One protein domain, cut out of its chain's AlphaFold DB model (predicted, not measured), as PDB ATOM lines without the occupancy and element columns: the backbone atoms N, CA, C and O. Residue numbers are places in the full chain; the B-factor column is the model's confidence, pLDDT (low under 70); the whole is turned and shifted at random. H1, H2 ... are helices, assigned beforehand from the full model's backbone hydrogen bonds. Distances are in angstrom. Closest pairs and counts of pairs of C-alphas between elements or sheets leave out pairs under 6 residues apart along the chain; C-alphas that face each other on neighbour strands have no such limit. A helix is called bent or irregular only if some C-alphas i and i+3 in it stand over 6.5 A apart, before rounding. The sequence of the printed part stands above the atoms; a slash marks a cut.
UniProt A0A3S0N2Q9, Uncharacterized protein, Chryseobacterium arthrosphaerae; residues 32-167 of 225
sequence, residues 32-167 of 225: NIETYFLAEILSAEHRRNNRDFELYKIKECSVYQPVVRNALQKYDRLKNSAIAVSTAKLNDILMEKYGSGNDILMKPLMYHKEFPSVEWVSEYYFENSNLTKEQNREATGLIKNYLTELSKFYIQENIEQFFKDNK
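What this domain is: This is residues 32 to 167 of the 225 residues of an uncharacterized protein of Chryseobacterium arthrosphaerae (UniProt A0A3S0N2Q9). Two long helices, H4 and H6, lie side by side and run opposite ways, and H1 crosses both of them as the core helix that five others pack on. H2 and H3 pack on H1 and meet each other at a corner, H5 packs on H6 and on the first residues of H1, and the short H7 follows H6 near H1 and H3. The printed part has 136 residues with seven named helices, H1 to H7 in order, and no named strand; the class is all helix and the helix packing is mostly crossed. It is compact, with a radius of gyration of the C-alphas of 14.9 A and spans of 42 by 33 by 23 A.

How they stand to each other: Begin with H1, residues 32 to 46, the hub, which touches five helices. With residues 41 to 45 alone it touches H2, residues 51 to 64, at a steep tilt of 57 degrees; the closest C-alphas, of Ala 44 and Glu 54, are 5.5 A apart. Its residues 38 to 42 touch H3, residues 66 to 78, closest at C-alphas Leu 42 and Leu 78, 6.7 A. H2 and H3 touch only at the corner, C-alphas Ser 62 and Arg 69 being closest at 4.7 A. Look next at H4, residues 82 to 98: with residues 83 to 89 alone it touches H1, about perpendicular at 88 degrees, closest at C-alphas Ser 43 and Ala 84, 4.0 A. H5, residues 102 to 111, touches residues 32 to 33 of H1, closest at C-alphas Asn 32 and Leu 109, 5.7 A. H6, residues 133 to 156, touches H4 at a shallow tilt of 18 degrees, opposite ways, closest at C-alphas Ile 83 and Phe 153, 6.9 A. H6 also touches H5, closest at C-alphas Leu 109 and Leu 147, 7.4 A, and H1, closest at C-alphas Thr 35 and Tyr 154, 6.8 A. H7, residues 159 to 165, is close to but not clearly touching H1, with C-alphas Thr 35 and Ile 159 closest at 7.3 A. H2 and H6 are apart. Every O i to N i+4 pair is within hydrogen-bond range in H4, H6 and H7, against 9 of 11 in H1, 8 of 10 in H2, 7 of 9 in H3 and 3 of 6 in H5.

Where its parts are: Find C-alpha 32 at (-38.699, -29.940, 6.275), where H1 begins; it measures 21.3 A. H1 and H3 are irregular: C-alphas 42 and 45 are 7.5 A apart, and C-alphas 74 and 77 are 8.0 A apart. H2 spans 20.9 A, H3 18.8 A, H4 22.8 A and H5 15.7 A. H6, 34.9 A long, starts at C-alpha 133, (-34.032, -55.765, 0.236). H7, 9.9 A, ends at C-alpha 165, (-43.787, -13.690, 6.447).

The domain as a whole: The two C-alphas farthest apart, those of Thr 132 and Asp 165, are 44.4 A from each other. The link from H5 to H6, residues 112 to 132, is long; the other links are tight. The printed part has no cut, its mean pLDDT is 95.9, and no printed residue is under 70.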
ATOM      1  N   ASN A  32     -38.926 -28.922   7.305       97.94
ATOM      2  CA  ASN A  32     -38.699 -29.940   6.275       97.94
ATOM      3  C   ASN A  32     -40.037 -30.391   5.689       97.94
ATOM      4  O   ASN A  32     -40.189 -30.422   4.469       97.94
ATOM      5  N   ILE A  33     -41.010 -30.672   6.563       97.56
ATOM      6  CA  ILE A  33     -42.372 -31.069   6.189       97.56
ATOM      7  C   ILE A  33     -43.063 -29.959   5.394       97.56
ATOM      8  O   ILE A  33     -43.538 -30.199   4.285       97.56
ATOM      9  N   GLU A  34     -43.049 -28.728   5.898       98.06
ATOM     10  CA  GLU A  34     -43.689 -27.607   5.204       98.06
ATOM     11  C   GLU A  34     -43.038 -27.310   3.846       98.06
ATOM     12  O   GLU A  34     -43.721 -27.026   2.864       98.06
ATOM     13  N   THR A  35     -41.709 -27.409   3.762       98.62
ATOM     14  CA  THR A  35     -40.982 -27.213   2.498       98.62
ATOM     15  C   THR A  35     -41.274 -28.332   1.508       98.62
ATOM     16  O   THR A  35     -41.398 -28.078   0.309       98.62
ATOM     17  N   TYR A  36     -41.419 -29.565   1.995       98.56
ATOM     18  CA  TYR A  36     -41.841 -30.689   1.176       98.56
ATOM     19  C   TYR A  36     -43.237 -30.460   0.586       98.56
ATOM     20  O   TYR A  36     -43.406 -30.591  -0.625       98.56
ATOM     21  N   PHE A  37     -44.215 -30.051   1.397       98.00
ATOM     22  CA  PHE A  37     -45.566 -29.785   0.895       98.00
ATOM     23  C   PHE A  37     -45.623 -28.586  -0.053       98.00
ATOM     24  O   PHE A  37     -46.371 -28.617  -1.030       98.00
ATOM     25  N   LEU A  38     -44.775 -27.573   0.147       98.56
ATOM     26  CA  LEU A  38     -44.593 -26.514  -0.845       98.56
ATOM     27  C   LEU A  38     -44.103 -27.088  -2.182       98.56
ATOM     28  O   LEU A  38     -44.635 -26.744  -3.238       98.56
ATOM     29  N   ALA A  39     -43.112 -27.978  -2.155       98.50
ATOM     30  CA  ALA A  39     -42.630 -28.641  -3.360       98.50
ATOM     31  C   ALA A  39     -43.714 -29.528  -4.005       98.50
ATOM     32  O   ALA A  39     -43.815 -29.563  -5.232       98.50
ATOM     33  N   GLU A  40     -44.581 -30.172  -3.215       97.62
ATOM     34  CA  GLU A  40     -45.725 -30.924  -3.746       97.62
ATOM     35  C   GLU A  40     -46.716 -30.032  -4.492       97.62
ATOM     36  O   GLU A  40     -47.082 -30.369  -5.621       97.62
ATOM     37  N   ILE A  41     -47.078 -28.874  -3.921       97.69
ATOM     38  CA  ILE A  41     -47.928 -27.868  -4.579       97.69
ATOM     39  C   ILE A  41     -47.352 -27.499  -5.950       97.69
ATOM     40  O   ILE A  41     -48.071 -27.480  -6.948       97.69
ATOM     41  N   LEU A  42     -46.045 -27.234  -6.013       98.38
ATOM     42  CA  LEU A  42     -45.370 -26.869  -7.261       98.38
ATOM     43  C   LEU A  42     -45.320 -28.028  -8.267       98.38
ATOM     44  O   LEU A  42     -45.310 -27.793  -9.472       98.38
ATOM     45  N   SER A  43     -45.291 -29.270  -7.785       98.06
ATOM     46  CA  SER A  43     -45.129 -30.467  -8.613       98.06
ATOM     47  C   SER A  43     -46.407 -30.970  -9.284       98.06
ATOM     48  O   SER A  43     -46.318 -31.789 -10.198       98.06
ATOM     49  N   ALA A  44     -47.583 -30.503  -8.850       97.12
ATOM     50  CA  ALA A  44     -48.880 -31.060  -9.237       97.12
ATOM     51  C   ALA A  44     -49.061 -31.231 -10.755       97.12
ATOM     52  O   ALA A  44     -49.528 -32.276 -11.202       97.12
ATOM     53  N   GLU A  45     -48.638 -30.255 -11.565       97.25
ATOM     54  CA  GLU A  45     -48.776 -30.324 -13.027       97.25
ATOM     55  C   GLU A  45     -47.891 -31.389 -13.691       97.25
ATOM     56  O   GLU A  45     -48.248 -31.862 -14.772       97.25
ATOM     57  N   HIS A  46     -46.787 -31.785 -13.047       98.00
ATOM     58  CA  HIS A  46     -45.807 -32.759 -13.554       98.00
ATOM     59  C   HIS A  46     -46.101 -34.198 -13.134       98.00
ATOM     60  O   HIS A  46     -45.441 -35.122 -13.614       98.00
ATOM     61  N   ARG A  47     -47.061 -34.403 -12.227       96.75
ATOM     62  CA  ARG A  47     -47.465 -35.735 -11.777       96.75
ATOM     63  C   ARG A  47     -48.048 -36.525 -12.946       96.75
ATOM     64  O   ARG A  47     -48.919 -36.037 -13.665       96.75
ATOM     65  N   ARG A  48     -47.613 -37.771 -13.116       95.62
ATOM     66  CA  ARG A  48     -48.281 -38.735 -14.001       95.62
ATOM     67  C   ARG A  48     -49.517 -39.308 -13.337       95.62
ATOM     68  O   ARG A  48     -50.530 -39.501 -14.003       95.62
ATOM     69  N   ASN A  49     -49.444 -39.544 -12.031       91.19
ATOM     70  CA  ASN A  49     -50.545 -40.115 -11.277       91.19
ATOM     71  C   ASN A  49     -51.130 -39.109 -10.288       91.19
ATOM     72  O   ASN A  49     -50.408 -38.317  -9.689       91.19
ATOM     73  N   ASN A  50     -52.443 -39.183 -10.076       89.88
ATOM     74  CA  ASN A  50     -53.203 -38.296  -9.188       89.88
ATOM     75  C   ASN A  50     -53.123 -36.800  -9.545       89.88
ATOM     76  O   ASN A  50     -53.559 -35.977  -8.751       89.88
ATOM     77  N   ARG A  51     -52.636 -36.432 -10.741       95.69
ATOM     78  CA  ARG A  51     -52.528 -35.036 -11.202       95.69
ATOM     79  C   ARG A  51     -53.826 -34.257 -11.026       95.69
ATOM     80  O   ARG A  51     -53.817 -33.192 -10.421       95.69
ATOM     81  N   ASP A  52     -54.937 -34.803 -11.511       96.12
ATOM     82  CA  ASP A  52     -56.235 -34.125 -11.440       96.12
ATOM     83  C   ASP A  52     -56.684 -33.907  -9.990       96.12
ATOM     84  O   ASP A  52     -57.220 -32.851  -9.661       96.12
ATOM     85  N   PHE A  53     -56.392 -34.865  -9.106       93.62
ATOM     86  CA  PHE A  53     -56.672 -34.732  -7.682       93.62
ATOM     87  C   PHE A  53     -55.770 -33.681  -7.024       93.62
ATOM     88  O   PHE A  53     -56.272 -32.819  -6.313       93.62
ATOM     89  N   GLU A  54     -54.463 -33.674  -7.294       95.19
ATOM     90  CA  GLU A  54     -53.550 -32.645  -6.775       95.19
ATOM     91  C   GLU A  54     -53.954 -31.234  -7.235       95.19
ATOM     92  O   GLU A  54     -53.989 -30.303  -6.430       95.19
ATOM     93  N   LEU A  55     -54.343 -31.076  -8.504       96.56
ATOM     94  CA  LEU A  55     -54.843 -29.807  -9.040       96.56
ATOM     95  C   LEU A  55     -56.182 -29.395  -8.410       96.56
ATOM     96  O   LEU A  55     -56.380 -28.213  -8.117       96.56
ATOM     97  N   TYR A  56     -57.080 -30.352  -8.154       95.44
ATOM     98  CA  TYR A  56     -58.305 -30.120  -7.384       95.44
ATOM     99  C   TYR A  56     -57.985 -29.624  -5.970       95.44
ATOM    100  O   TYR A  56     -58.493 -28.577  -5.570       95.44
ATOM    101  N   LYS A  57     -57.075 -30.292  -5.249       94.56
ATOM    102  CA  LYS A  57     -56.656 -29.868  -3.905       94.56
ATOM    103  C   LYS A  57     -56.116 -28.441  -3.900       94.56
ATOM    104  O   LYS A  57     -56.516 -27.665  -3.040       94.56
ATOM    105  N   ILE A  58     -55.267 -28.082  -4.866       95.69
ATOM    106  CA  ILE A  58     -54.744 -26.712  -5.018       95.69
ATOM    107  C   ILE A  58     -55.887 -25.718  -5.171       95.69
ATOM    108  O   ILE A  58     -55.945 -24.721  -4.447       95.69
ATOM    109  N   LYS A  59     -56.805 -25.992  -6.102       95.31
ATOM    110  CA  LYS A  59     -57.941 -25.117  -6.375       95.31
ATOM    111  C   LYS A  59     -58.788 -24.910  -5.120       95.31
ATOM    112  O   LYS A  59     -58.994 -23.763  -4.739       95.31
ATOM    113  N   GLU A  60     -59.217 -25.985  -4.467       94.25
ATOM    114  CA  GLU A  60     -60.096 -25.906  -3.298       94.25
ATOM    115  C   GLU A  60     -59.385 -25.309  -2.077       94.25
ATOM    116  O   GLU A  60     -59.860 -24.336  -1.493       94.25
ATOM    117  N   CYS A  61     -58.209 -25.827  -1.708       93.69
ATOM    118  CA  CYS A  61     -57.503 -25.404  -0.495       93.69
ATOM    119  C   CYS A  61     -57.036 -23.946  -0.576       93.69
ATOM    120  O   CYS A  61     -57.053 -23.246   0.431       93.69
ATOM    121  N   SER A  62     -56.683 -23.440  -1.764       94.81
ATOM    122  CA  SER A  62     -56.275 -22.036  -1.930       94.81
ATOM    123  C   SER A  62     -57.374 -21.015  -1.590       94.81
ATOM    124  O   SER A  62     -57.071 -19.842  -1.356       94.81
ATOM    125  N   VAL A  63     -58.642 -21.443  -1.523       94.12
ATOM    126  CA  VAL A  63     -59.774 -20.584  -1.154       94.12
ATOM    127  C   VAL A  63     -59.773 -20.272   0.343       94.12
ATOM    128  O   VAL A  63     -60.021 -19.127   0.725       94.12
ATOM    129  N   TYR A  64     -59.474 -21.260   1.192       90.44
ATOM    130  CA  TYR A  64     -59.649 -21.160   2.647       90.44
ATOM    131  C   TYR A  64     -58.388 -21.443   3.473       90.44
ATOM    132  O   TYR A  64     -58.418 -21.212   4.677       90.44
ATOM    133  N   GLN A  65     -57.282 -21.890   2.870       92.75
ATOM    134  CA  GLN A  65     -55.977 -22.032   3.526       92.75
ATOM    135  C   GLN A  65     -55.058 -20.863   3.115       92.75
ATOM    136  O   GLN A  65     -54.457 -20.890   2.034       92.75
ATOM    137  N   PRO A  66     -54.910 -19.810   3.950       94.38
ATOM    138  CA  PRO A  66     -54.121 -18.630   3.600       94.38
ATOM    139  C   PRO A  66     -52.661 -18.942   3.277       94.38
ATOM    140  O   PRO A  66     -52.112 -18.332   2.365       94.38
ATOM    141  N   VAL A  67     -52.047 -19.905   3.973       96.88
ATOM    142  CA  VAL A  67     -50.653 -20.311   3.727       96.88
ATOM    143  C   VAL A  67     -50.485 -20.873   2.315       96.88
ATOM    144  O   VAL A  67     -49.592 -20.428   1.598       96.88
ATOM    145  N   VAL A  68     -51.386 -21.752   1.864       96.81
ATOM    146  CA  VAL A  68     -51.377 -22.289   0.491       96.81
ATOM    147  C   VAL A  68     -51.568 -21.176  -0.536       96.81
ATOM    148  O   VAL A  68     -50.818 -21.086  -1.508       96.81
ATOM    149  N   ARG A  69     -52.522 -20.265  -0.310       97.38
ATOM    150  CA  ARG A  69     -52.733 -19.109  -1.198       97.38
ATOM    151  C   ARG A  69     -51.485 -18.230  -1.297       97.38
ATOM    152  O   ARG A  69     -51.091 -17.848  -2.397       97.38
ATOM    153  N   ASN A  70     -50.859 -17.927  -0.163       98.06
ATOM    154  CA  ASN A  70     -49.656 -17.102  -0.101       98.06
ATOM    155  C   ASN A  70     -48.471 -17.803  -0.784       98.06
ATOM    156  O   ASN A  70     -47.687 -17.154  -1.477       98.06
ATOM    157  N   ALA A  71     -48.353 -19.124  -0.632       97.88
ATOM    158  CA  ALA A  71     -47.340 -19.931  -1.302       97.88
ATOM    159  C   ALA A  71     -47.501 -19.889  -2.826       97.88
ATOM    160  O   ALA A  71     -46.537 -19.594  -3.534       97.88
ATOM    161  N   LEU A  72     -48.721 -20.102  -3.326       97.50
ATOM    162  CA  LEU A  72     -49.032 -20.022  -4.754       97.50
ATOM    163  C   LEU A  72     -48.694 -18.643  -5.324       97.50
ATOM    164  O   LEU A  72     -48.047 -18.558  -6.358       97.50
ATOM    165  N   GLN A  73     -49.059 -17.561  -4.629       97.56
ATOM    166  CA  GLN A  73     -48.739 -16.198  -5.068       97.56
ATOM    167  C   GLN A  73     -47.230 -15.926  -5.105       97.56
ATOM    168  O   GLN A  73     -46.741 -15.304  -6.048       97.56
ATOM    169  N   LYS A  74     -46.479 -16.380  -4.093       98.25
ATOM    170  CA  LYS A  74     -45.037 -16.108  -3.983       98.25
ATOM    171  C   LYS A  74     -44.197 -16.959  -4.939       98.25
ATOM    172  O   LYS A  74     -43.181 -16.480  -5.444       98.25
ATOM    173  N   TYR A  75     -44.608 -18.201  -5.184       98.19
ATOM    174  CA  TYR A  75     -43.787 -19.210  -5.858       98.19
ATOM    175  C   TYR A  75     -44.351 -19.699  -7.198       98.19
ATOM    176  O   TYR A  75     -43.792 -20.632  -7.767       98.19
ATOM    177  N   ASP A  76     -45.380 -19.056  -7.763       96.12
ATOM    178  CA  ASP A  76     -45.979 -19.432  -9.059       96.12
ATOM    179  C   ASP A  76     -44.939 -19.638 -10.179       96.12
ATOM    180  O   ASP A  76     -44.983 -20.619 -10.921       96.12
ATOM    181  N   ARG A  77     -43.917 -18.768 -10.227       97.44
ATOM    182  CA  ARG A  77     -42.810 -18.847 -11.200       97.44
ATOM    183  C   ARG A  77     -42.016 -20.159 -11.152       97.44
ATOM    184  O   ARG A  77     -41.250 -20.438 -12.070       97.44
ATOM    185  N   LEU A  78     -42.143 -20.935 -10.077       98.06
ATOM    186  CA  LEU A  78     -41.391 -22.164  -9.830       98.06
ATOM    187  C   LEU A  78     -42.137 -23.434 -10.240       98.06
ATOM    188  O   LEU A  78     -41.576 -24.519 -10.100       98.06
ATOM    189  N   LYS A  79     -43.349 -23.339 -10.798       95.62
ATOM    190  CA  LYS A  79     -44.117 -24.512 -11.258       95.62
ATOM    191  C   LYS A  79     -43.369 -25.390 -12.262       95.62
ATOM    192  O   LYS A  79     -43.600 -26.585 -12.307       95.62
ATOM    193  N   ASN A  80     -42.430 -24.831 -13.027       97.31
ATOM    194  CA  ASN A  80     -41.587 -25.571 -13.980       97.31
ATOM    195  C   ASN A  80     -40.132 -25.738 -13.511       97.31
ATOM    196  O   ASN A  80     -39.241 -26.016 -14.312       97.31
ATOM    197  N   SER A  81     -39.865 -25.515 -12.225       98.12
ATOM    198  CA  SER A  81     -38.522 -25.630 -11.655       98.12
ATOM    199  C   SER A  81     -38.065 -27.087 -11.534       98.12
ATOM    200  O   SER A  81     -38.863 -28.025 -11.550       98.12
ATOM    201  N   ALA A  82     -36.756 -27.280 -11.353       98.00
ATOM    202  CA  ALA A  82     -36.180 -28.608 -11.158       98.00
ATOM    203  C   ALA A  82     -36.758 -29.331  -9.927       98.00
ATOM    204  O   ALA A  82     -36.939 -30.546  -9.984       98.00
ATOM    205  N   ILE A  83     -37.080 -28.599  -8.849       98.25
ATOM    206  CA  ILE A  83     -37.694 -29.197  -7.657       98.25
ATOM    207  C   ILE A  83     -39.120 -29.679  -7.947       98.25
ATOM    208  O   ILE A  83     -39.455 -30.797  -7.589       98.25
ATOM    209  N   ALA A  84     -39.925 -28.914  -8.694       98.44
ATOM    210  CA  ALA A  84     -41.284 -29.320  -9.057       98.44
ATOM    211  C   ALA A  84     -41.284 -30.645  -9.840       98.44
ATOM    212  O   ALA A  84     -42.023 -31.577  -9.520       98.44
ATOM    213  N   VAL A  85     -40.394 -30.760 -10.829       98.44
ATOM    214  CA  VAL A  85     -40.248 -31.984 -11.629       98.44
ATOM    215  C   VAL A  85     -39.705 -33.144 -10.788       98.44
ATOM    216  O   VAL A  85     -40.168 -34.277 -10.931       98.44
ATOM    217  N   SER A  86     -38.727 -32.897  -9.910       98.25
ATOM    218  CA  SER A  86     -38.115 -33.956  -9.101       98.25
ATOM    219  C   SER A  86     -39.063 -34.491  -8.026       98.25
ATOM    220  O   SER A  86     -39.125 -35.708  -7.851       98.25
ATOM    221  N   THR A  87     -39.857 -33.629  -7.385       98.50
ATOM    222  CA  THR A  87     -40.912 -34.023  -6.442       98.50
ATOM    223  C   THR A  87     -41.971 -34.873  -7.131       98.50
ATOM    224  O   THR A  87     -42.285 -35.961  -6.648       98.50
ATOM    225  N   ALA A  88     -42.464 -34.451  -8.303       98.12
ATOM    226  CA  ALA A  88     -43.435 -35.244  -9.058       98.12
ATOM    227  C   ALA A  88     -42.872 -36.618  -9.430       98.12
ATOM    228  O   ALA A  88     -43.518 -37.642  -9.207       98.12
ATOM    229  N   LYS A  89     -41.633 -36.644  -9.933       97.88
ATOM    230  CA  LYS A  89     -40.948 -37.883 -10.299       97.88
ATOM    231  C   LYS A  89     -40.766 -38.813  -9.104       97.88
ATOM    232  O   LYS A  89     -40.983 -40.011  -9.264       97.88
ATOM    233  N   LEU A  90     -40.356 -38.294  -7.945       98.12
ATOM    234  CA  LEU A  90     -40.222 -39.101  -6.736       98.12
ATOM    235  C   LEU A  90     -41.573 -39.713  -6.366       98.12
ATOM    236  O   LEU A  90     -41.657 -40.930  -6.258       98.12
ATOM    237  N   ASN A  91     -42.618 -38.898  -6.241       97.50
ATOM    238  CA  ASN A  91     -43.932 -39.365  -5.800       97.50
ATOM    239  C   ASN A  91     -44.544 -40.387  -6.762       97.50
ATOM    240  O   ASN A  91     -45.113 -41.381  -6.318       97.50
ATOM    241  N   ASP A  92     -44.377 -40.194  -8.071       97.12
ATOM    242  CA  ASP A  92     -44.811 -41.187  -9.052       97.12
ATOM    243  C   ASP A  92     -44.007 -42.491  -8.936       97.12
ATOM    244  O   ASP A  92     -44.601 -43.562  -8.974       97.12
ATOM    245  N   ILE A  93     -42.681 -42.435  -8.743       97.00
ATOM    246  CA  ILE A  93     -41.863 -43.646  -8.544       97.00
ATOM    247  C   ILE A  93     -42.270 -44.376  -7.260       97.00
ATOM    248  O   ILE A  93     -42.405 -45.599  -7.277       97.00
ATOM    249  N   LEU A  94     -42.473 -43.647  -6.159       95.81
ATOM    250  CA  LEU A  94     -42.901 -44.223  -4.884       95.81
ATOM    251  C   LEU A  94     -44.213 -44.987  -5.028       95.81
ATOM    252  O   LEU A  94     -44.322 -46.124  -4.561       95.81
ATOM    253  N   MET A  95     -45.165 -44.419  -5.759       94.81
ATOM    254  CA  MET A  95     -46.457 -45.055  -5.955       94.81
ATOM    255  C   MET A  95     -46.402 -46.204  -6.965       94.81
ATOM    256  O   MET A  95     -46.835 -47.310  -6.652       94.81
ATOM    257  N   GLU A  96     -45.844 -45.979  -8.155       95.44
ATOM    258  CA  GLU A  96     -45.832 -46.959  -9.251       95.44
ATOM    259  C   GLU A  96     -44.960 -48.179  -8.931       95.44
ATOM    260  O   GLU A  96     -45.320 -49.308  -9.261       95.44
ATOM    261  N   LYS A  97     -43.793 -47.962  -8.311       95.06
ATOM    262  CA  LYS A  97     -42.790 -49.015  -8.103       95.06
ATOM    263  C   LYS A  97     -42.838 -49.623  -6.708       95.06
ATOM    264  O   LYS A  97     -42.547 -50.810  -6.562       95.06
ATOM    265  N   TYR A  98     -43.163 -48.824  -5.696       95.19
ATOM    266  CA  TYR A  98     -43.103 -49.239  -4.292       95.19
ATOM    267  C   TYR A  98     -44.477 -49.258  -3.609       95.19
ATOM    268  O   TYR A  98     -44.549 -49.544  -2.413       95.19
ATOM    269  N   GLY A  99     -45.561 -48.965  -4.340       92.38
ATOM    270  CA  GLY A  99     -46.931 -49.003  -3.822       92.38
ATOM    271  C   GLY A  99     -47.166 -48.061  -2.641       92.38
ATOM    272  O   GLY A  99     -48.006 -48.352  -1.796       92.38
ATOM    273  N   SER A 100     -46.380 -46.987  -2.537       91.94
ATOM    274  CA  SER A 100     -46.341 -46.094  -1.376       91.94
ATOM    275  C   SER A 100     -46.746 -44.671  -1.767       91.94
ATOM    276  O   SER A 100     -46.319 -44.170  -2.807       91.94
ATOM    277  N   GLY A 101     -47.573 -44.026  -0.941       91.00
ATOM    278  CA  GLY A 101     -47.961 -42.627  -1.113       91.00
ATOM    279  C   GLY A 101     -46.857 -41.654  -0.690       91.00
ATOM    280  O   GLY A 101     -45.732 -42.041  -0.391       91.00
ATOM    281  N   ASN A 102     -47.169 -40.360  -0.664       89.50
ATOM    282  CA  ASN A 102     -46.255 -39.325  -0.162       89.50
ATOM    283  C   ASN A 102     -46.088 -39.349   1.370       89.50
ATOM    284  O   ASN A 102     -45.126 -38.787   1.895       89.50
ATOM    285  N   ASP A 103     -46.997 -40.005   2.088       89.94
ATOM    286  CA  ASP A 103     -46.999 -40.165   3.542       89.94
ATOM    287  C   ASP A 103     -45.716 -40.820   4.065       89.94
ATOM    288  O   ASP A 103     -45.206 -40.438   5.122       89.94
ATOM    289  N   ILE A 104     -45.111 -41.713   3.276       92.38
ATOM    290  CA  ILE A 104     -43.841 -42.350   3.637       92.38
ATOM    291  C   ILE A 104     -42.667 -41.368   3.747       92.38
ATOM    292  O   ILE A 104     -41.632 -41.733   4.309       92.38
ATOM    293  N   LEU A 105     -42.801 -40.132   3.245       95.19
ATOM    294  CA  LEU A 105     -41.766 -39.112   3.394       95.19
ATOM    295  C   LEU A 105     -41.767 -38.432   4.763       95.19
ATOM    296  O   LEU A 105     -40.763 -37.820   5.118       95.19
ATOM    297  N   MET A 106     -42.819 -38.575   5.572       93.81
ATOM    298  CA  MET A 106     -42.854 -37.929   6.890       93.81
ATOM    299  C   MET A 106     -41.716 -38.425   7.790       93.81
ATOM    300  O   MET A 106     -41.018 -37.625   8.407       93.81
ATOM    301  N   LYS A 107     -41.445 -39.737   7.792       93.44
ATOM    302  CA  LYS A 107     -40.341 -40.324   8.565       93.44
ATOM    303  C   LYS A 107     -38.955 -39.795   8.142       93.44
ATOM    304  O   LYS A 107     -38.262 -39.257   9.003       93.44
ATOM    305  N   PRO A 108     -38.515 -39.890   6.870       95.50
ATOM    306  CA  PRO A 108     -37.205 -39.373   6.471       95.50
ATOM    307  C   PRO A 108     -37.062 -37.864   6.679       95.50
ATOM    308  O   PRO A 108     -35.977 -37.422   7.047       95.50
ATOM    309  N   LEU A 109     -38.128 -37.073   6.500       96.06
ATOM    310  CA  LEU A 109     -38.090 -35.628   6.760       96.06
ATOM    311  C   LEU A 109     -37.793 -35.311   8.232       96.06
ATOM    312  O   LEU A 109     -37.133 -34.311   8.503       96.06
ATOM    313  N   MET A 110     -38.216 -36.175   9.158       93.50
ATOM    314  CA  MET A 110     -37.931 -36.051  10.590       93.50
ATOM    315  C   MET A 110     -36.579 -36.647  11.006       93.50
ATOM    316  O   MET A 110     -35.986 -36.195  11.979       93.50
ATOM    317  N   TYR A 111     -36.069 -37.637  10.270       94.38
ATOM    318  CA  TYR A 111     -34.713 -38.175  10.471       94.38
ATOM    319  C   TYR A 111     -33.640 -37.229   9.920       94.38
ATOM    320  O   TYR A 111     -32.459 -37.354  10.245       94.38
ATOM    321  N   HIS A 112     -34.035 -36.279   9.080       94.62
ATOM    322  CA  HIS A 112     -33.178 -35.223   8.581       94.62
ATOM    323  C   HIS A 112     -33.184 -34.035   9.549       94.62
ATOM    324  O   HIS A 112     -34.238 -33.593  10.007       94.62
ATOM    325  N   LYS A 113     -32.010 -33.469   9.849       94.50
ATOM    326  CA  LYS A 113     -31.926 -32.262  10.680       94.50
ATOM    327  C   LYS A 113     -32.637 -31.118   9.965       94.50
ATOM    328  O   LYS A 113     -32.577 -31.020   8.743       94.50
ATOM    329  N   GLU A 114     -33.342 -30.271  10.700       95.56
ATOM    330  CA  GLU A 114     -34.179 -29.246  10.076       95.56
ATOM    331  C   GLU A 114     -33.382 -28.335   9.112       95.56
ATOM    332  O   GLU A 114     -32.223 -27.982   9.370       95.56
ATOM    333  N   PHE A 115     -33.977 -27.994   7.966       96.69
ATOM    334  CA  PHE A 115     -33.374 -27.127   6.955       96.69
ATOM    335  C   PHE A 115     -32.998 -25.761   7.557       96.69
ATOM    336  O   PHE A 115     -33.712 -25.245   8.420       96.69
ATOM    337  N   PRO A 116     -31.871 -25.149   7.135       94.75
ATOM    338  CA  PRO A 116     -31.070 -25.423   5.931       94.75
ATOM    339  C   PRO A 116     -29.955 -26.465   6.115       94.75
ATOM    340  O   PRO A 116     -29.033 -26.526   5.303       94.75
ATOM    341  N   SER A 117     -29.982 -27.258   7.190       92.19
ATOM    342  CA  SER A 117     -29.032 -28.359   7.343       92.19
ATOM    343  C   SER A 117     -29.068 -29.302   6.130       92.19
ATOM    344  O   SER A 117     -30.069 -29.385   5.417       92.19
ATOM    345  N   VAL A 118     -27.975 -30.028   5.909       86.38
ATOM    346  CA  VAL A 118     -27.888 -31.182   4.987       86.38
ATOM    347  C   VAL A 118     -27.548 -32.480   5.734       86.38
ATOM    348  O   VAL A 118     -27.297 -33.521   5.133       86.38
ATOM    349  N   GLU A 119     -27.468 -32.392   7.062       90.62
ATOM    350  CA  GLU A 119     -27.125 -33.494   7.955       90.62
ATOM    351  C   GLU A 119     -28.369 -34.284   8.368       90.62
ATOM    352  O   GLU A 119     -29.476 -33.750   8.454       90.62
ATOM    353  N   TRP A 120     -28.152 -35.544   8.726       92.50
ATOM    354  CA  TRP A 120     -29.168 -36.414   9.304       92.50
ATOM    355  C   TRP A 120     -29.028 -36.442  10.827       92.50
ATOM    356  O   TRP A 120     -27.913 -36.407  11.346       92.50
ATOM    357  N   VAL A 121     -30.152 -36.507  11.543       90.25
ATOM    358  CA  VAL A 121     -30.187 -36.741  12.996       90.25
ATOM    359  C   VAL A 121     -29.742 -38.173  13.298       90.25
ATOM    360  O   VAL A 121     -28.979 -38.412  14.232       90.25
ATOM    361  N   SER A 122     -30.182 -39.117  12.468       87.69
ATOM    362  CA  SER A 122     -29.841 -40.535  12.537       87.69
ATOM    363  C   SER A 122     -29.843 -41.155  11.139       87.69
ATOM    364  O   SER A 122     -30.386 -40.598  10.183       87.69
ATOM    365  N   GLU A 123     -29.197 -42.312  10.994       90.38
ATOM    366  CA  GLU A 123     -29.175 -43.012   9.712       90.38
ATOM    367  C   GLU A 123     -30.591 -43.483   9.346       90.38
ATOM    368  O   GLU A 123     -31.240 -44.207  10.100       90.38
ATOM    369  N   TYR A 124     -31.069 -43.061   8.177       92.94
ATOM    370  CA  TYR A 124     -32.386 -43.425   7.668       92.94
ATOM    371  C   TYR A 124     -32.303 -44.576   6.663       92.94
ATOM    372  O   TYR A 124     -31.544 -44.512   5.691       92.94
ATOM    373  N   TYR A 125     -33.182 -45.560   6.853       94.25
ATOM    374  CA  TYR A 125     -33.464 -46.622   5.896       94.25
ATOM    375  C   TYR A 125     -34.968 -46.700   5.640       94.25
ATOM    376  O   TYR A 125     -35.775 -46.694   6.572       94.25
ATOM    377  N   PHE A 126     -35.342 -46.771   4.366       94.75
ATOM    378  CA  PHE A 126     -36.704 -47.093   3.975       94.75
ATOM    379  C   PHE A 126     -36.937 -48.592   4.158       94.75
ATOM    380  O   PHE A 126     -36.175 -49.413   3.642       94.75
ATOM    381  N   GLU A 127     -38.004 -48.934   4.874       92.62
ATOM    382  CA  GLU A 127     -38.375 -50.311   5.164       92.62
ATOM    383  C   GLU A 127     -39.847 -50.535   4.839       92.62
ATOM    384  O   GLU A 127     -40.739 -49.928   5.428       92.62
ATOM    385  N   ASN A 128     -40.095 -51.449   3.907       92.62
ATOM    386  CA  ASN A 128     -41.412 -51.984   3.615       92.62
ATOM    387  C   ASN A 128     -41.290 -53.506   3.482       92.62
ATOM    388  O   ASN A 128     -40.483 -54.010   2.694       92.62
ATOM    389  N   SER A 129     -42.076 -54.237   4.273       92.94
ATOM    390  CA  SER A 129     -42.049 -55.704   4.331       92.94
ATOM    391  C   SER A 129     -42.547 -56.373   3.049       92.94
ATOM    392  O   SER A 129     -42.227 -57.535   2.809       92.94
ATOM    393  N   ASN A 130     -43.287 -55.647   2.209       94.06
ATOM    394  CA  ASN A 130     -43.782 -56.137   0.924       94.06
ATOM    395  C   ASN A 130     -42.755 -55.993  -0.213       94.06
ATOM    396  O   ASN A 130     -43.028 -56.419  -1.333       94.06
ATOM    397  N   LEU A 131     -41.589 -55.391   0.048       95.75
ATOM    398  CA  LEU A 131     -40.544 -55.149  -0.947       95.75
ATOM    399  C   LEU A 131     -39.306 -56.010  -0.697       95.75
ATOM    400  O   LEU A 131     -39.010 -56.413   0.429       95.75
ATOM    401  N   THR A 132     -38.523 -56.251  -1.752       97.25
ATOM    402  CA  THR A 132     -37.212 -56.894  -1.600       97.25
ATOM    403  C   THR A 132     -36.215 -55.967  -0.899       97.25
ATOM    404  O   THR A 132     -36.377 -54.744  -0.841       97.25
ATOM    405  N   LYS A 133     -35.117 -56.540  -0.388       97.06
ATOM    406  CA  LYS A 133     -34.032 -55.765   0.236       97.06
ATOM    407  C   LYS A 133     -33.417 -54.758  -0.737       97.06
ATOM    408  O   LYS A 133     -33.071 -53.647  -0.344       97.06
ATOM    409  N   GLU A 134     -33.291 -55.139  -2.003       97.62
ATOM    410  CA  GLU A 134     -32.761 -54.296  -3.072       97.62
ATOM    411  C   GLU A 134     -33.696 -53.118  -3.354       97.62
ATOM    412  O   GLU A 134     -33.226 -51.988  -3.452       97.62
ATOM    413  N   GLN A 135     -35.010 -53.359  -3.406       97.38
ATOM    414  CA  GLN A 135     -36.012 -52.304  -3.584       97.38
ATOM    415  C   GLN A 135     -36.019 -51.321  -2.409       97.38
ATOM    416  O   GLN A 135     -36.008 -50.113  -2.634       97.38
ATOM    417  N   ASN A 136     -35.954 -51.818  -1.168       97.62
ATOM    418  CA  ASN A 136     -35.852 -50.972   0.026       97.62
ATOM    419  C   ASN A 136     -34.577 -50.109   0.012       97.62
ATOM    420  O   ASN A 136     -34.620 -48.906   0.288       97.62
ATOM    421  N   ARG A 137     -33.436 -50.687  -0.385       97.88
ATOM    422  CA  ARG A 137     -32.171 -49.948  -0.536       97.88
ATOM    423  C   ARG A 137     -32.260 -48.877  -1.623       97.88
ATOM    424  O   ARG A 137     -31.764 -47.769  -1.429       97.88
ATOM    425  N   GLU A 138     -32.876 -49.194  -2.757       97.88
ATOM    426  CA  GLU A 138     -33.065 -48.241  -3.851       97.88
ATOM    427  C   GLU A 138     -33.968 -47.076  -3.429       97.88
ATOM    428  O   GLU A 138     -33.583 -45.920  -3.599       97.88
ATOM    429  N   ALA A 139     -35.117 -47.367  -2.810       97.62
ATOM    430  CA  ALA A 139     -36.031 -46.358  -2.279       97.62
ATOM    431  C   ALA A 139     -35.338 -45.459  -1.245       97.62
ATOM    432  O   ALA A 139     -35.456 -44.236  -1.315       97.62
ATOM    433  N   THR A 140     -34.524 -46.041  -0.357       97.56
ATOM    434  CA  THR A 140     -33.687 -45.279   0.585       97.56
ATOM    435  C   THR A 140     -32.795 -44.283  -0.159       97.56
ATOM    436  O   THR A 140     -32.780 -43.099   0.172       97.56
ATOM    437  N   GLY A 141     -32.071 -44.735  -1.188       97.44
ATOM    438  CA  GLY A 141     -31.194 -43.873  -1.982       97.44
ATOM    439  C   GLY A 141     -31.949 -42.746  -2.691       97.44
ATOM    440  O   GLY A 141     -31.507 -41.597  -2.662       97.44
ATOM    441  N   LEU A 142     -33.106 -43.051  -3.283       97.81
ATOM    442  CA  LEU A 142     -33.969 -42.065  -3.943       97.81
ATOM    443  C   LEU A 142     -34.431 -40.976  -2.969       97.81
ATOM    444  O   LEU A 142     -34.294 -39.791  -3.269       97.81
ATOM    445  N   ILE A 143     -34.914 -41.376  -1.793       97.62
ATOM    446  CA  ILE A 143     -35.393 -40.466  -0.750       97.62
ATOM    447  C   ILE A 143     -34.248 -39.586  -0.235       97.62
ATOM    448  O   ILE A 143     -34.384 -38.364  -0.221       97.62
ATOM    449  N   LYS A 144     -33.093 -40.164   0.127       96.62
ATOM    450  CA  LYS A 144     -31.954 -39.385   0.654       96.62
ATOM    451  C   LYS A 144     -31.442 -38.355  -0.362       96.62
ATOM    452  O   LYS A 144     -31.166 -37.209  -0.000       96.62
ATOM    453  N   ASN A 145     -31.360 -38.741  -1.636       96.25
ATOM    454  CA  ASN A 145     -30.965 -37.831  -2.710       96.25
ATOM    455  C   ASN A 145     -31.986 -36.702  -2.890       96.25
ATOM    456  O   ASN A 145     -31.600 -35.541  -3.003       96.25
ATOM    457  N   TYR A 146     -33.281 -37.016  -2.861       97.75
ATOM    458  CA  TYR A 146     -34.326 -36.002  -2.961       97.75
ATOM    459  C   TYR A 146     -34.301 -35.011  -1.791       97.75
ATOM    460  O   TYR A 146     -34.384 -33.811  -2.033       97.75
ATOM    461  N   LEU A 147     -34.118 -35.464  -0.545       97.19
ATOM    462  CA  LEU A 147     -34.034 -34.558   0.610       97.19
ATOM    463  C   LEU A 147     -32.845 -33.592   0.505       97.19
ATOM    464  O   LEU A 147     -32.943 -32.443   0.933       97.19
ATOM    465  N   THR A 148     -31.754 -34.018  -0.137       95.06
ATOM    466  CA  THR A 148     -30.623 -33.131  -0.448       95.06
ATOM    467  C   THR A 148     -31.031 -32.030  -1.433       95.06
ATOM    468  O   THR A 148     -30.699 -30.863  -1.227       95.06
ATOM    469  N   GLU A 149     -31.777 -32.367  -2.488       96.94
ATOM    470  CA  GLU A 149     -32.301 -31.374  -3.439       96.94
ATOM    471  C   GLU A 149     -33.353 -30.460  -2.800       96.94
ATOM    472  O   GLU A 149     -33.370 -29.258  -3.065       96.94
ATOM    473  N   LEU A 150     -34.175 -30.994  -1.896       98.31
ATOM    474  CA  LEU A 150     -35.160 -30.222  -1.146       98.31
ATOM    475  C   LEU A 150     -34.490 -29.201  -0.208       98.31
ATOM    476  O   LEU A 150     -34.923 -28.051  -0.151       98.31
ATOM    477  N   SER A 151     -33.387 -29.573   0.453       97.38
ATOM    478  CA  SER A 151     -32.571 -28.641   1.250       97.38
ATOM    479  C   SER A 151     -31.946 -27.538   0.384       97.38
ATOM    480  O   SER A 151     -31.953 -26.361   0.746       97.38
ATOM    481  N   LYS A 152     -31.464 -27.865  -0.823       97.25
ATOM    482  CA  LYS A 152     -30.965 -26.840  -1.761       97.25
ATOM    483  C   LYS A 152     -32.071 -25.879  -2.180       97.25
ATOM    484  O   LYS A 152     -31.840 -24.673  -2.167       97.25
ATOM    485  N   PHE A 153     -33.254 -26.394  -2.508       98.19
ATOM    486  CA  PHE A 153     -34.427 -25.579  -2.819       98.19
ATOM    487  C   PHE A 153     -34.784 -24.638  -1.660       98.19
ATOM    488  O   PHE A 153     -34.964 -23.442  -1.887       98.19
ATOM    489  N   TYR A 154     -34.783 -25.147  -0.422       98.56
ATOM    490  CA  TYR A 154     -35.003 -24.349   0.786       98.56
ATOM    491  C   TYR A 154     -34.112 -23.103   0.833       98.56
ATOM    492  O   TYR A 154     -34.575 -21.990   1.095       98.56
ATOM    493  N   ILE A 155     -32.818 -23.306   0.579       97.88
ATOM    494  CA  ILE A 155     -31.794 -22.263   0.640       97.88
ATOM    495  C   ILE A 155     -31.928 -21.308  -0.549       97.88
ATOM    496  O   ILE A 155     -31.962 -20.094  -0.357       97.88
ATOM    497  N   GLN A 156     -32.007 -21.846  -1.769       97.88
ATOM    498  CA  GLN A 156     -32.007 -21.074  -3.016       97.88
ATOM    499  C   GLN A 156     -33.194 -20.118  -3.108       97.88
ATOM    500  O   GLN A 156     -33.032 -18.970  -3.513       97.88
ATOM    501  N   GLU A 157     -34.372 -20.578  -2.695       98.25
ATOM    502  CA  GLU A 157     -35.607 -19.793  -2.764       98.25
ATOM    503  C   GLU A 157     -35.911 -19.057  -1.451       98.25
ATOM    504  O   GLU A 157     -36.946 -18.400  -1.332       98.25
ATOM    505  N   ASN A 158     -34.988 -19.121  -0.480       97.56
ATOM    506  CA  ASN A 158     -35.093 -18.492   0.837       97.56
ATOM    507  C   ASN A 158     -36.442 -18.790   1.515       97.56
ATOM    508  O   ASN A 158     -37.159 -17.887   1.961       97.56
ATOM    509  N   ILE A 159     -36.791 -20.077   1.591       98.44
ATOM    510  CA  ILE A 159     -38.077 -20.535   2.132       98.44
ATOM    511  C   ILE A 159     -38.237 -20.134   3.608       98.44
ATOM    512  O   ILE A 159     -39.343 -19.820   4.042       98.44
ATOM    513  N   GLU A 160     -37.134 -19.991   4.351       98.12
ATOM    514  CA  GLU A 160     -37.117 -19.398   5.699       98.12
ATOM    515  C   GLU A 160     -37.884 -18.069   5.766       98.12
ATOM    516  O   GLU A 160     -38.625 -17.815   6.718       98.12
ATOM    517  N   GLN A 161     -37.732 -17.207   4.757       98.31
ATOM    518  CA  GLN A 161     -38.427 -15.926   4.736       98.31
ATOM    519  C   GLN A 161     -39.936 -16.105   4.594       98.31
ATOM    520  O   GLN A 161     -40.686 -15.349   5.194       98.31
ATOM    521  N   PHE A 162     -40.405 -17.116   3.864       98.38
ATOM    522  CA  PHE A 162     -41.835 -17.406   3.795       98.38
ATOM    523  C   PHE A 162     -42.414 -17.795   5.159       98.38
ATOM    524  O   PHE A 162     -43.489 -17.307   5.507       98.38
ATOM    525  N   PHE A 163     -41.700 -18.586   5.965       98.12
ATOM    526  CA  PHE A 163     -42.147 -18.890   7.330       98.12
ATOM    527  C   PHE A 163     -42.192 -17.644   8.212       98.12
ATOM    528  O   PHE A 163     -43.124 -17.485   8.996       98.12
ATOM    529  N   LYS A 164     -41.236 -16.724   8.053       98.19
ATOM    530  CA  LYS A 164     -41.254 -15.431   8.757       98.19
ATOM    531  C   LYS A 164     -42.433 -14.563   8.324       98.19
ATOM    532  O   LYS A 164     -43.121 -14.026   9.186       98.19
ATOM    533  N   ASP A 165     -42.689 -14.476   7.021       98.06
ATOM    534  CA  ASP A 165     -43.787 -13.690   6.447       98.06
ATOM    535  C   ASP A 165     -45.170 -14.226   6.870       98.06
ATOM    536  O   ASP A 165     -46.136 -13.471   6.911       98.06
ATOM    537  N   ASN A 166     -45.272 -15.519   7.200       97.94
ATOM    538  CA  ASN A 166     -46.518 -16.185   7.597       97.94
ATOM    539  C   ASN A 166     -46.549 -16.590   9.079       97.94
ATOM    540  O   ASN A 166     -47.429 -17.353   9.483       97.94
ATOM    541  N   LYS A 167     -45.605 -16.103   9.897       97.19
ATOM    542  CA  LYS A 167     -45.399 -16.561  11.280       97.19
ATOM    543  C   LYS A 167     -46.680 -16.533  12.109       97.19
ATOM    544  O   LYS A 167     -46.947 -17.490  12.828       97.19
TER     545      LYS A 167